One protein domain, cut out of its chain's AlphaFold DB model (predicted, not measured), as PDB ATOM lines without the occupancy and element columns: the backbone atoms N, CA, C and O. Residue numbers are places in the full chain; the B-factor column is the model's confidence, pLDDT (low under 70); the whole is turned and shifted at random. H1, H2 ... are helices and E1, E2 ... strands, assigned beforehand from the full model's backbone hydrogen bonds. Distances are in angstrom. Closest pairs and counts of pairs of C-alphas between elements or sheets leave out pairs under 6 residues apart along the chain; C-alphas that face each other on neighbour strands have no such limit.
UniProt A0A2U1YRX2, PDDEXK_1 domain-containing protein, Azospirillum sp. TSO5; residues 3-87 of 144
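This is residues 3 to 87 of the 144 residues of the protein "PDDEXK_1 domain-containing protein" of Azospirillum sp. TSO5 (UniProt A0A2U1YRX2). A small three-stranded sheet has H2 over one face, making two layers; H1 grazes the sheet and H3 packs on H2. Of 85 printed residues, under half are in named elements: E1, H1, H2, E2, E3, H3, class mixed. The sheet, E1 E2 E3, is mixed; the whole is compact, radius of gyration of the C-alphas 11.9 A, spanning 35 by 31 by 20 A.

Find C-alpha 10 at (216.819, 198.929, 289.891); there E1, residues 10 to 16, begins, 19.6 A long. Next come H1, residues 22 to 29, and H2, residues 34 to 44, 15.0 A. After E2, residues 52 to 56, and E3, residues 61 to 64, H3, residues 81 to 87, ends at (215.351, 179.309, 277.785).

See parallel E1 and E2: N 14 and O 53, 2.9 A, are within hydrogen-bond range. With H1 and H2 between, they form a strand-helix-strand unit, its crossover right-handed. E2 and E3 form an antiparallel hairpin; N 54 and O 63 are 2.8 A apart. H2 has a height over the sheet of 9.0 A. H2 and H3 touch; their closest C-alphas, Ala 37 and Leu 81, are 4.6 A apart. In H1, H2 and H3 every O i to N i+4 pair is within range.

The printed part has no cut; the E3 to H3 link is long, 16 residues. No printed residue is under 70 in pLDDT.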
ATOM      1  N   LEU A   3     216.098 196.970 295.154       95.25
ATOM      2  CA  LEU A   3     216.965 198.068 295.563       95.25
ATOM      3  C   LEU A   3     217.167 199.017 294.379       95.25
ATOM      4  O   LEU A   3     216.790 198.693 293.255       95.25
ATOM      5  N   GLU A   4     217.831 200.137 294.633       95.25
ATOM      6  CA  GLU A   4     218.291 201.079 293.615       95.25
ATOM      7  C   GLU A   4     219.799 201.312 293.778       95.25
ATOM      8  O   GLU A   4     220.323 201.286 294.897       95.25
ATOM      9  N   ASP A   5     220.511 201.493 292.667       92.94
ATOM     10  CA  ASP A   5     221.910 201.919 292.681       92.94
ATOM     11  C   ASP A   5     222.046 203.443 292.880       92.94
ATOM     12  O   ASP A   5     221.065 204.169 293.034       92.94
ATOM     13  N   GLY A   6     223.283 203.956 292.868       90.75
ATOM     14  CA  GLY A   6     223.544 205.392 293.038       90.75
ATOM     15  C   GLY A   6     222.974 206.293 291.932       90.75
ATOM     16  O   GLY A   6     222.981 207.511 292.089       90.75
ATOM     17  N   MET A   7     222.494 205.714 290.829       91.94
ATOM     18  CA  MET A   7     221.850 206.400 289.707       91.94
ATOM     19  C   MET A   7     220.320 206.229 289.726       91.94
ATOM     20  O   MET A   7     219.650 206.728 288.823       91.94
ATOM     21  N   GLY A   8     219.761 205.522 290.716       93.38
ATOM     22  CA  GLY A   8     218.336 205.184 290.779       93.38
ATOM     23  C   GLY A   8     217.935 203.992 289.899       93.38
ATOM     24  O   GLY A   8     216.746 203.756 289.700       93.38
ATOM     25  N   SER A   9     218.891 203.239 289.343       93.19
ATOM     26  CA  SER A   9     218.585 202.059 288.524       93.19
ATOM     27  C   SER A   9     218.248 200.860 289.412       93.19
ATOM     28  O   SER A   9     218.927 200.644 290.419       93.19
ATOM     29  N   PRO A  10     217.245 200.040 289.054       95.31
ATOM     30  CA  PRO A  10     216.819 198.929 289.891       95.31
ATOM     31  C   PRO A  10     217.883 197.830 289.991       95.31
ATOM     32  O   PRO A  10     218.540 197.471 289.014       95.31
ATOM     33  N   VAL A  11     217.988 197.238 291.179       96.00
ATOM     34  CA  VAL A  11     218.881 196.122 291.502       96.00
ATOM     35  C   VAL A  11     218.119 195.094 292.328       96.00
ATOM     36  O   VAL A  11     217.426 195.429 293.285       96.00
ATOM     37  N   ILE A  12     218.252 193.814 291.999       96.81
ATOM     38  CA  ILE A  12     217.517 192.741 292.670       96.81
ATOM     39  C   ILE A  12     218.461 191.943 293.572       96.81
ATOM     40  O   ILE A  12     219.469 191.412 293.121       96.81
ATOM     41  N   LEU A  13     218.098 191.778 294.844       96.94
ATOM     42  CA  LEU A  13     218.758 190.841 295.754       96.94
ATOM     43  C   LEU A  13     217.761 189.849 296.336       96.94
ATOM     44  O   LEU A  13     216.777 190.232 296.970       96.94
ATOM     45  N   ASP A  14     218.037 188.565 296.175       97.00
ATOM     46  CA  ASP A  14     217.299 187.496 296.837       97.00
ATOM     47  C   ASP A  14     218.075 186.984 298.060       97.00
ATOM     48  O   ASP A  14     219.248 186.611 297.972       97.00
ATOM     49  N   LEU A  15     217.432 187.009 299.227       97.31
ATOM     50  CA  LEU A  15     218.068 186.670 300.497       97.31
ATOM     51  C   LEU A  15     217.955 185.164 300.730       97.31
ATOM     52  O   LEU A  15     216.856 184.618 300.829       97.31
ATOM     53  N   LYS A  16     219.093 184.479 300.850       95.19
ATOM     54  CA  LYS A  16     219.134 183.028 301.053       95.19
ATOM     55  C   LYS A  16     219.729 182.679 302.409       95.19
ATOM     56  O   LYS A  16     220.868 183.028 302.712       95.19
ATOM     57  N   TRP A  17     218.985 181.899 303.190       95.69
ATOM     58  CA  TRP A  17     219.514 181.217 304.369       95.69
ATOM     59  C   TRP A  17     219.981 179.809 303.985       95.69
ATOM     60  O   TRP A  17     219.174 178.928 303.701       95.69
ATOM     61  N   SER A  18     221.294 179.590 303.937       90.81
ATOM     62  CA  SER A  18     221.889 178.275 303.670       90.81
ATOM     63  C   SER A  18     223.276 178.195 304.288       90.81
ATOM     64  O   SER A  18     223.970 179.200 304.327       90.81
ATOM     65  N   GLY A  19     223.715 177.013 304.726       92.06
ATOM     66  CA  GLY A  19     225.073 176.796 305.245       92.06
ATOM     67  C   GLY A  19     226.178 176.810 304.175       92.06
ATOM     68  O   GLY A  19     227.354 176.817 304.522       92.06
ATOM     69  N   SER A  20     225.825 176.843 302.885       93.00
ATOM     70  CA  SER A  20     226.776 176.907 301.771       93.00
ATOM     71  C   SER A  20     226.256 177.793 300.638       93.00
ATOM     72  O   SER A  20     225.070 177.772 300.312       93.00
ATOM     73  N   ASP A  21     227.161 178.525 299.989       94.62
ATOM     74  CA  ASP A  21     226.896 179.346 298.803       94.62
ATOM     75  C   ASP A  21     227.178 178.607 297.480       94.62
ATOM     76  O   ASP A  21     226.814 179.097 296.411       94.62
ATOM     77  N   LYS A  22     227.771 177.401 297.540       94.38
ATOM     78  CA  LYS A  22     228.231 176.624 296.373       94.38
ATOM     79  C   LYS A  22     227.127 176.417 295.340       94.38
ATOM     80  O   LYS A  22     227.341 176.632 294.155       94.38
ATOM     81  N   HIS A  23     225.945 176.010 295.794       91.12
ATOM     82  CA  HIS A  23     224.823 175.715 294.906       91.12
ATOM     83  C   HIS A  23     224.319 176.969 294.177       91.12
ATOM     84  O   HIS A  23     224.152 176.933 292.965       91.12
ATOM     85  N   ARG A  24     224.164 178.091 294.892       94.31
ATOM     86  CA  ARG A  24     223.713 179.370 294.319       94.31
ATOM     87  C   ARG A  24     224.747 179.966 293.366       94.31
ATOM     88  O   ARG A  24     224.388 180.486 292.317       94.31
ATOM     89  N   ARG A  25     226.035 179.842 293.700       95.38
ATOM     90  CA  ARG A  25     227.142 180.218 292.810       95.38
ATOM     91  C   ARG A  25     227.100 179.415 291.513       95.38
ATOM     92  O   ARG A  25     227.207 180.006 290.446       95.38
ATOM     93  N   GLN A  26     226.916 178.100 291.613       93.44
ATOM     94  CA  GLN A  26     226.849 177.224 290.446       93.44
ATOM     95  C   GLN A  26     225.633 177.540 289.567       93.44
ATOM     96  O   GLN A  26     225.757 177.589 288.352       93.44
ATOM     97  N   GLU A  27     224.472 177.819 290.167       91.88
ATOM     98  CA  GLU A  27     223.275 178.234 289.422       91.88
ATOM     99  C   GLU A  27     223.492 179.509 288.606       91.88
ATOM    100  O   GLU A  27     223.028 179.576 287.470       91.88
ATOM    101  N   ILE A  28     224.184 180.512 289.158       94.44
ATOM    102  CA  ILE A  28     224.530 181.715 288.390       94.44
ATOM    103  C   ILE A  28     225.507 181.338 287.272       94.44
ATOM    104  O   ILE A  28     225.234 181.622 286.109       94.44
ATOM    105  N   ALA A  29     226.598 180.646 287.615       94.12
ATOM    106  CA  ALA A  29     227.665 180.317 286.672       94.12
ATOM    107  C   ALA A  29     227.205 179.467 285.476       94.12
ATOM    108  O   ALA A  29     227.749 179.596 284.386       94.12
ATOM    109  N   GLU A  30     226.205 178.609 285.671       91.38
ATOM    110  CA  GLU A  30     225.672 177.719 284.634       91.38
ATOM    111  C   GLU A  30     224.426 178.273 283.925       91.38
ATOM    112  O   GLU A  30     223.775 177.536 283.189       91.38
ATOM    113  N   GLY A  31     224.025 179.525 284.175       91.31
ATOM    114  CA  GLY A  31     222.818 180.077 283.546       91.31
ATOM    115  C   GLY A  31     221.526 179.371 283.986       91.31
ATOM    116  O   GLY A  31     220.589 179.223 283.209       91.31
ATOM    117  N   ARG A  32     221.458 178.914 285.242       91.06
ATOM    118  CA  ARG A  32     220.290 178.219 285.822       91.06
ATOM    119  C   ARG A  32     219.589 179.016 286.922       91.06
ATOM    120  O   ARG A  32     218.693 178.497 287.586       91.06
ATOM    121  N   ALA A  33     219.965 180.278 287.128       93.12
ATOM    122  CA  ALA A  33     219.398 181.161 288.148       93.12
ATOM    123  C   ALA A  33     217.987 181.677 287.781       93.12
ATOM    124  O   ALA A  33     217.745 182.880 287.696       93.12
ATOM    125  N   ILE A  34     217.032 180.761 287.589       92.81
ATOM    126  CA  ILE A  34     215.672 181.057 287.113       92.81
ATOM    127  C   ILE A  34     214.923 182.048 288.012       92.81
ATOM    128  O   ILE A  34     214.189 182.892 287.511       92.81
ATOM    129  N   GLN A  35     215.137 182.002 289.333       93.44
ATOM    130  CA  GLN A  35     214.505 182.947 290.261       93.44
ATOM    131  C   GLN A  35     214.938 184.390 289.967       93.44
ATOM    132  O   GLN A  35     214.092 185.276 289.877       93.44
ATOM    133  N   LEU A  36     216.240 184.614 289.754       95.75
ATOM    134  CA  LEU A  36     216.775 185.932 289.403       95.75
ATOM    135  C   LEU A  36     216.281 186.384 288.025       95.75
ATOM    136  O   LEU A  36     215.907 187.543 287.869       95.75
ATOM    137  N   ALA A  37     216.212 185.468 287.056       94.62
ATOM    138  CA  ALA A  37     215.706 185.752 285.716       94.62
ATOM    139  C   ALA A  37     214.234 186.196 285.725       94.62
ATOM    140  O   ALA A  37     213.878 187.192 285.095       94.62
ATOM    141  N   VAL A  38     213.389 185.515 286.506       94.81
ATOM    142  CA  VAL A  38     211.979 185.887 286.697       94.81
ATOM    143  C   VAL A  38     211.861 187.283 287.301       94.81
ATOM    144  O   VAL A  38     211.099 188.106 286.799       94.81
ATOM    145  N   TYR A  39     212.625 187.584 288.354       96.25
ATOM    146  CA  TYR A  39     212.598 188.917 288.955       96.25
ATOM    147  C   TYR A  39     213.085 189.994 287.984       96.25
ATOM    148  O   TYR A  39     212.449 191.040 287.882       96.25
ATOM    149  N   GLY A  40     214.155 189.721 287.234       95.19
ATOM    150  CA  GLY A  40     214.659 190.625 286.203       95.19
ATOM    151  C   GLY A  40     213.592 190.949 285.160       95.19
ATOM    152  O   GLY A  40     213.357 192.119 284.875       95.19
ATOM    153  N   ARG A  41     212.857 189.938 284.681       95.00
ATOM    154  CA  ARG A  41     211.754 190.116 283.723       95.00
ATOM    155  C   ARG A  41     210.588 190.932 284.287       95.00
ATOM    156  O   ARG A  41     209.988 191.712 283.546       95.00
ATOM    157  N   LEU A  42     210.241 190.733 285.562       94.88
ATOM    158  CA  LEU A  42     209.147 191.452 286.225       94.88
ATOM    159  C   LEU A  42     209.476 192.930 286.458       94.88
ATOM    160  O   LEU A  42     208.590 193.769 286.357       94.88
ATOM    161  N   VAL A  43     210.736 193.237 286.769       95.44
ATOM    162  CA  VAL A  43     211.189 194.605 287.055       95.44
ATOM    163  C   VAL A  43     211.547 195.360 285.774       95.44
ATOM    164  O   VAL A  43     211.170 196.515 285.623       95.44
ATOM    165  N   GLY A  44     212.269 194.719 284.854       92.06
ATOM    166  CA  GLY A  44     212.807 195.363 283.654       92.06
ATOM    167  C   GLY A  44     211.861 195.391 282.454       92.06
ATOM    168  O   GLY A  44     212.076 196.172 281.533       92.06
ATOM    169  N   GLY A  45     210.816 194.560 282.436       88.88
ATOM    170  CA  GLY A  45     209.984 194.391 281.242       88.88
ATOM    171  C   GLY A  45     210.629 193.462 280.206       88.88
ATOM    172  O   GLY A  45     211.461 192.620 280.542       88.88
ATOM    173  N   ASP A  46     210.193 193.546 278.948       83.75
ATOM    174  CA  ASP A  46     210.699 192.674 277.881       83.75
ATOM    175  C   ASP A  46     212.142 193.015 277.497       83.75
ATOM    176  O   ASP A  46     212.445 194.131 277.085       83.75
ATOM    177  N   GLY A  47     213.037 192.029 277.613       74.75
ATOM    178  CA  GLY A  47     214.413 192.096 277.108       74.75
ATOM    179  C   GLY A  47     215.401 192.927 277.934       74.75
ATOM    180  O   GLY A  47     216.597 192.876 277.656       74.75
ATOM    181  N   ALA A  48     214.954 193.657 278.959       84.81
ATOM    182  CA  ALA A  48     215.850 194.436 279.806       84.81
ATOM    183  C   ALA A  48     216.624 193.547 280.791       84.81
ATOM    184  O   ALA A  48     216.044 192.758 281.542       84.81
ATOM    185  N   SER A  49     217.945 193.719 280.825       88.88
ATOM    186  CA  SER A  49     218.795 193.104 281.842       88.88
ATOM    187  C   SER A  49     218.794 193.971 283.099       88.88
ATOM    188  O   SER A  49     219.288 195.098 283.085       88.88
ATOM    189  N   VAL A  50     218.220 193.448 284.184       93.19
ATOM    190  CA  VAL A  50     218.249 194.087 285.506       93.19
ATOM    191  C   VAL A  50     219.330 193.404 286.348       93.19
ATOM    192  O   VAL A  50     219.267 192.180 286.510       93.19
ATOM    193  N   PRO A  51     220.303 194.150 286.905       93.31
ATOM    194  CA  PRO A  51     221.324 193.588 287.782       93.31
ATOM    195  C   PRO A  51     220.696 192.820 288.952       93.31
ATOM    196  O   PRO A  51     219.863 193.365 289.682       93.31
ATOM    197  N   ALA A  52     221.093 191.561 289.153       96.19
ATOM    198  CA  ALA A  52     220.522 190.729 290.202       96.19
ATOM    199  C   ALA A  52     221.544 189.815 290.887       96.19
ATOM    200  O   ALA A  52     222.604 189.497 290.349       96.19
ATOM    201  N   GLY A  53     221.215 189.348 292.087       96.62
ATOM    202  CA  GLY A  53     222.060 188.406 292.805       96.62
ATOM    203  C   GLY A  53     221.427 187.797 294.044       96.62
ATOM    204  O   GLY A  53     220.302 188.116 294.431       96.62
ATOM    205  N   TYR A  54     222.191 186.921 294.686       97.31
ATOM    206  CA  TYR A  54     221.863 186.322 295.971       97.31
ATOM    207  C   TYR A  54     222.692 186.954 297.081       97.31
ATOM    208  O   TYR A  54     223.915 187.054 296.969       97.31
ATOM    209  N   PHE A  55     222.048 187.293 298.194       97.19
ATOM    210  CA  PHE A  55     222.750 187.576 299.440       97.19
ATOM    211  C   PHE A  55     222.611 186.385 300.392       97.19
ATOM    212  O   PHE A  55     221.521 186.046 300.858       97.19
ATOM    213  N   MET A  56     223.735 185.729 300.656       97.19
ATOM    214  CA  MET A  56     223.837 184.532 301.477       97.19
ATOM    215  C   MET A  56     223.961 184.930 302.949       97.19
ATOM    216  O   MET A  56     225.041 185.309 303.404       97.19
ATOM    217  N   LEU A  57     222.857 184.852 303.696       96.81
ATOM    218  CA  LEU A  57     222.744 185.403 305.053       96.81
ATOM    219  C   LEU A  57     223.735 184.771 306.039       96.81
ATOM    220  O   LEU A  57     224.408 185.490 306.771       96.81
ATOM    221  N   ALA A  58     223.872 183.443 306.028       96.50
ATOM    222  CA  ALA A  58     224.739 182.736 306.975       96.50
ATOM    223  C   ALA A  58     226.241 182.958 306.710       96.50
ATOM    224  O   ALA A  58     227.045 182.851 307.630       96.50
ATOM    225  N   GLN A  59     226.623 183.268 305.466       95.75
ATOM    226  CA  GLN A  59     228.008 183.570 305.077       95.75
ATOM    227  C   GLN A  59     228.284 185.075 304.988       95.75
ATOM    228  O   GLN A  59     229.425 185.450 304.736       95.75
ATOM    229  N   GLN A  60     227.249 185.915 305.120       95.81
ATOM    230  CA  GLN A  60     227.290 187.359 304.858       95.81
ATOM    231  C   GLN A  60     227.934 187.690 303.501       95.81
ATOM    232  O   GLN A  60     228.772 188.583 303.382       95.81
ATOM    233  N   ARG A  61     227.574 186.922 302.467       95.88
ATOM    234  CA  ARG A  61     228.253 186.962 301.167       95.88
ATOM    235  C   ARG A  61     227.301 187.306 300.038       95.88
ATOM    236  O   ARG A  61     226.234 186.713 299.918       95.88
ATOM    237  N   LEU A  62     227.742 188.207 299.169       96.44
ATOM    238  CA  LEU A  62     227.042 188.562 297.945       96.44
ATOM    239  C   LEU A  62     227.540 187.715 296.764       96.44
ATOM    240  O   LEU A  62     228.746 187.587 296.553       96.44
ATOM    241  N   LEU A  63     226.601 187.158 296.000       96.75
ATOM    242  CA  LEU A  63     226.823 186.521 294.703       96.75
ATOM    243  C   LEU A  63     226.008 187.286 293.664       96.75
ATOM    244  O   LEU A  63     224.790 187.366 293.799       96.75
ATOM    245  N   PHE A  64     226.641 187.840 292.641       96.00
ATOM    246  CA  PHE A  64     225.995 188.799 291.750       96.00
ATOM    247  C   PHE A  64     226.214 188.450 290.278       96.00
ATOM    248  O   PHE A  64     227.288 187.979 289.920       96.00
ATOM    249  N   THR A  65     225.206 188.644 289.425       94.25
ATOM    250  CA  THR A  65     225.261 188.219 288.012       94.25
ATOM    251  C   THR A  65     225.967 189.215 287.096       94.25
ATOM    252  O   THR A  65     226.388 188.832 286.013       94.25
ATOM    253  N   GLY A  66     226.088 190.482 287.509       88.25
ATOM    254  CA  GLY A  66     226.727 191.544 286.729       88.25
ATOM    255  C   GLY A  66     228.032 192.067 287.348       88.25
ATOM    256  O   GLY A  66     228.293 191.849 288.531       88.25
ATOM    257  N   PRO A  67     228.863 192.789 286.578       85.50
ATOM    258  CA  PRO A  67     230.081 193.418 287.094       85.50
ATOM    259  C   PRO A  67     229.815 194.697 287.908       85.50
ATOM    260  O   PRO A  67     230.713 195.180 288.591       85.50
ATOM    261  N   THR A  68     228.607 195.260 287.822       89.12
ATOM    262  CA  THR A  68     228.153 196.484 288.499       89.12
ATOM    263  C   THR A  68     226.732 196.272 289.035       89.12
ATOM    264  O   THR A  68     226.007 195.449 288.475       89.12
ATOM    265  N   PRO A  69     226.300 196.970 290.105       92.38
ATOM    266  CA  PRO A  69     226.993 198.056 290.815       92.38
ATOM    267  C   PRO A  69     227.930 197.592 291.945       92.38
ATOM    268  O   PRO A  69     228.548 198.418 292.611       92.38
ATOM    269  N   PHE A  70     228.036 196.286 292.194       91.75
ATOM    270  CA  PHE A  70     228.833 195.753 293.299       91.75
ATOM    271  C   PHE A  70     230.297 195.486 292.914       91.75
ATOM    272  O   PHE A  70     230.605 195.349 291.732       91.75
ATOM    273  N   PRO A  71     231.217 195.377 293.895       90.38
ATOM    274  CA  PRO A  71     232.621 195.091 293.621       90.38
ATOM    275  C   PRO A  71     232.841 193.786 292.844       90.38
ATOM    276  O   PRO A  71     232.141 192.795 293.052       90.38
ATOM    277  N   ALA A  72     233.910 193.744 292.044       88.81
ATOM    278  CA  ALA A  72     234.214 192.632 291.140       88.81
ATOM    279  C   ALA A  72     234.294 191.246 291.811       88.81
ATOM    280  O   ALA A  72     234.000 190.243 291.172       88.81
ATOM    281  N   HIS A  73     234.654 191.158 293.096       89.44
ATOM    282  CA  HIS A  73     234.727 189.874 293.807       89.44
ATOM    283  C   HIS A  73     233.351 189.244 294.097       89.44
ATOM    284  O   HIS A  73     233.280 188.053 294.405       89.44
ATOM    285  N   ALA A  74     232.267 190.025 294.026       92.38
ATOM    286  CA  ALA A  74     230.900 189.528 294.157       92.38
ATOM    287  C   ALA A  74     230.356 188.969 292.832       92.38
ATOM    288  O   ALA A  74     229.426 188.164 292.845       92.38
ATOM    289  N   HIS A  75     230.935 189.383 291.702       95.12
ATOM    290  CA  HIS A  75     230.492 188.988 290.373       95.12
ATOM    291  C   HIS A  75     230.798 187.511 290.095       95.12
ATOM    292  O   HIS A  75     231.926 187.038 290.256       95.12
ATOM    293  N   ILE A  76     229.776 186.783 289.654       95.38
ATOM    294  CA  ILE A  76     229.849 185.406 289.187       95.38
ATOM    295  C   ILE A  76     229.580 185.419 287.676       95.38
ATOM    296  O   ILE A  76     228.441 185.668 287.277       95.38
ATOM    297  N   PRO A  77     230.592 185.155 286.830       88.94
ATOM    298  CA  PRO A  77     230.404 185.140 285.384       88.94
ATOM    299  C   PRO A  77     229.561 183.935 284.954       88.94
ATOM    300  O   PRO A  77     229.572 182.904 285.626       88.94
ATOM    301  N   GLY A  78     228.898 184.044 283.801       81.19
ATOM    302  CA  GLY A  78     228.234 182.917 283.130       81.19
ATOM    303  C   GLY A  78     226.708 182.991 283.053       81.19
ATOM    304  O   GLY A  78     226.107 182.166 282.374       81.19
ATOM    305  N   SER A  79     226.069 183.983 283.684       85.19
ATOM    306  CA  SER A  79     224.612 184.158 283.618       85.19
ATOM    307  C   SER A  79     224.216 185.383 282.805       85.19
ATOM    308  O   SER A  79     224.549 186.504 283.181       85.19
ATOM    309  N   ASP A  80     223.434 185.167 281.752       91.38
ATOM    310  CA  ASP A  80     222.644 186.204 281.090       91.38
ATOM    311  C   ASP A  80     221.169 185.996 281.462       91.38
ATOM    312  O   ASP A  80     220.525 185.060 280.998       91.38
ATOM    313  N   LEU A  81     220.638 186.808 282.379       93.12
ATOM    314  CA  LEU A  81     219.309 186.589 282.962       93.12
ATOM    315  C   LEU A  81     218.159 186.644 281.935       93.12
ATOM    316  O   LEU A  81     217.291 185.769 282.006       93.12
ATOM    317  N   PRO A  82     218.131 187.597 280.981       93.75
ATOM    318  CA  PRO A  82     217.247 187.527 279.819       93.75
ATOM    319  C   PRO A  82     217.290 186.180 279.085       93.75
ATOM    320  O   PRO A  82     216.237 185.624 278.766       93.75
ATOM    321  N   GLU A  83     218.483 185.622 278.875       91.94
ATOM    322  CA  GLU A  83     218.649 184.324 278.220       91.94
ATOM    323  C   GLU A  83     218.128 183.169 279.074       91.94
ATOM    324  O   GLU A  83     217.408 182.301 278.577       91.94
ATOM    325  N   VAL A  84     218.421 183.185 280.379       92.19
ATOM    326  CA  VAL A  84     217.880 182.203 281.329       92.19
ATOM    327  C   VAL A  84     216.350 182.229 281.304       92.19
ATOM    328  O   VAL A  84     215.720 181.175 281.288       92.19
ATOM    329  N   TRP A  85     215.730 183.413 281.270       92.88
ATOM    330  CA  TRP A  85     214.275 183.535 281.167       92.88
ATOM    331  C   TRP A  85     213.742 182.959 279.852       92.88
ATOM    332  O   TRP A  85     212.799 182.168 279.877       92.88
ATOM    333  N   ARG A  86     214.348 183.330 278.718       91.94
ATOM    334  CA  ARG A  86     213.939 182.848 277.394       91.94
ATOM    335  C   ARG A  86     214.019 181.326 277.315       91.94
ATOM    336  O   ARG A  86     213.022 180.684 277.008       91.94
ATOM    337  N   SER A  87     215.152 180.757 277.719       90.44
ATOM    338  CA  SER A  87     215.351 179.309 277.785       90.44
ATOM    339  C   SER A  87     214.316 178.632 278.691       90.44
ATOM    340  O   SER A  87     213.692 177.655 278.286       90.44
TER     341      SER A  87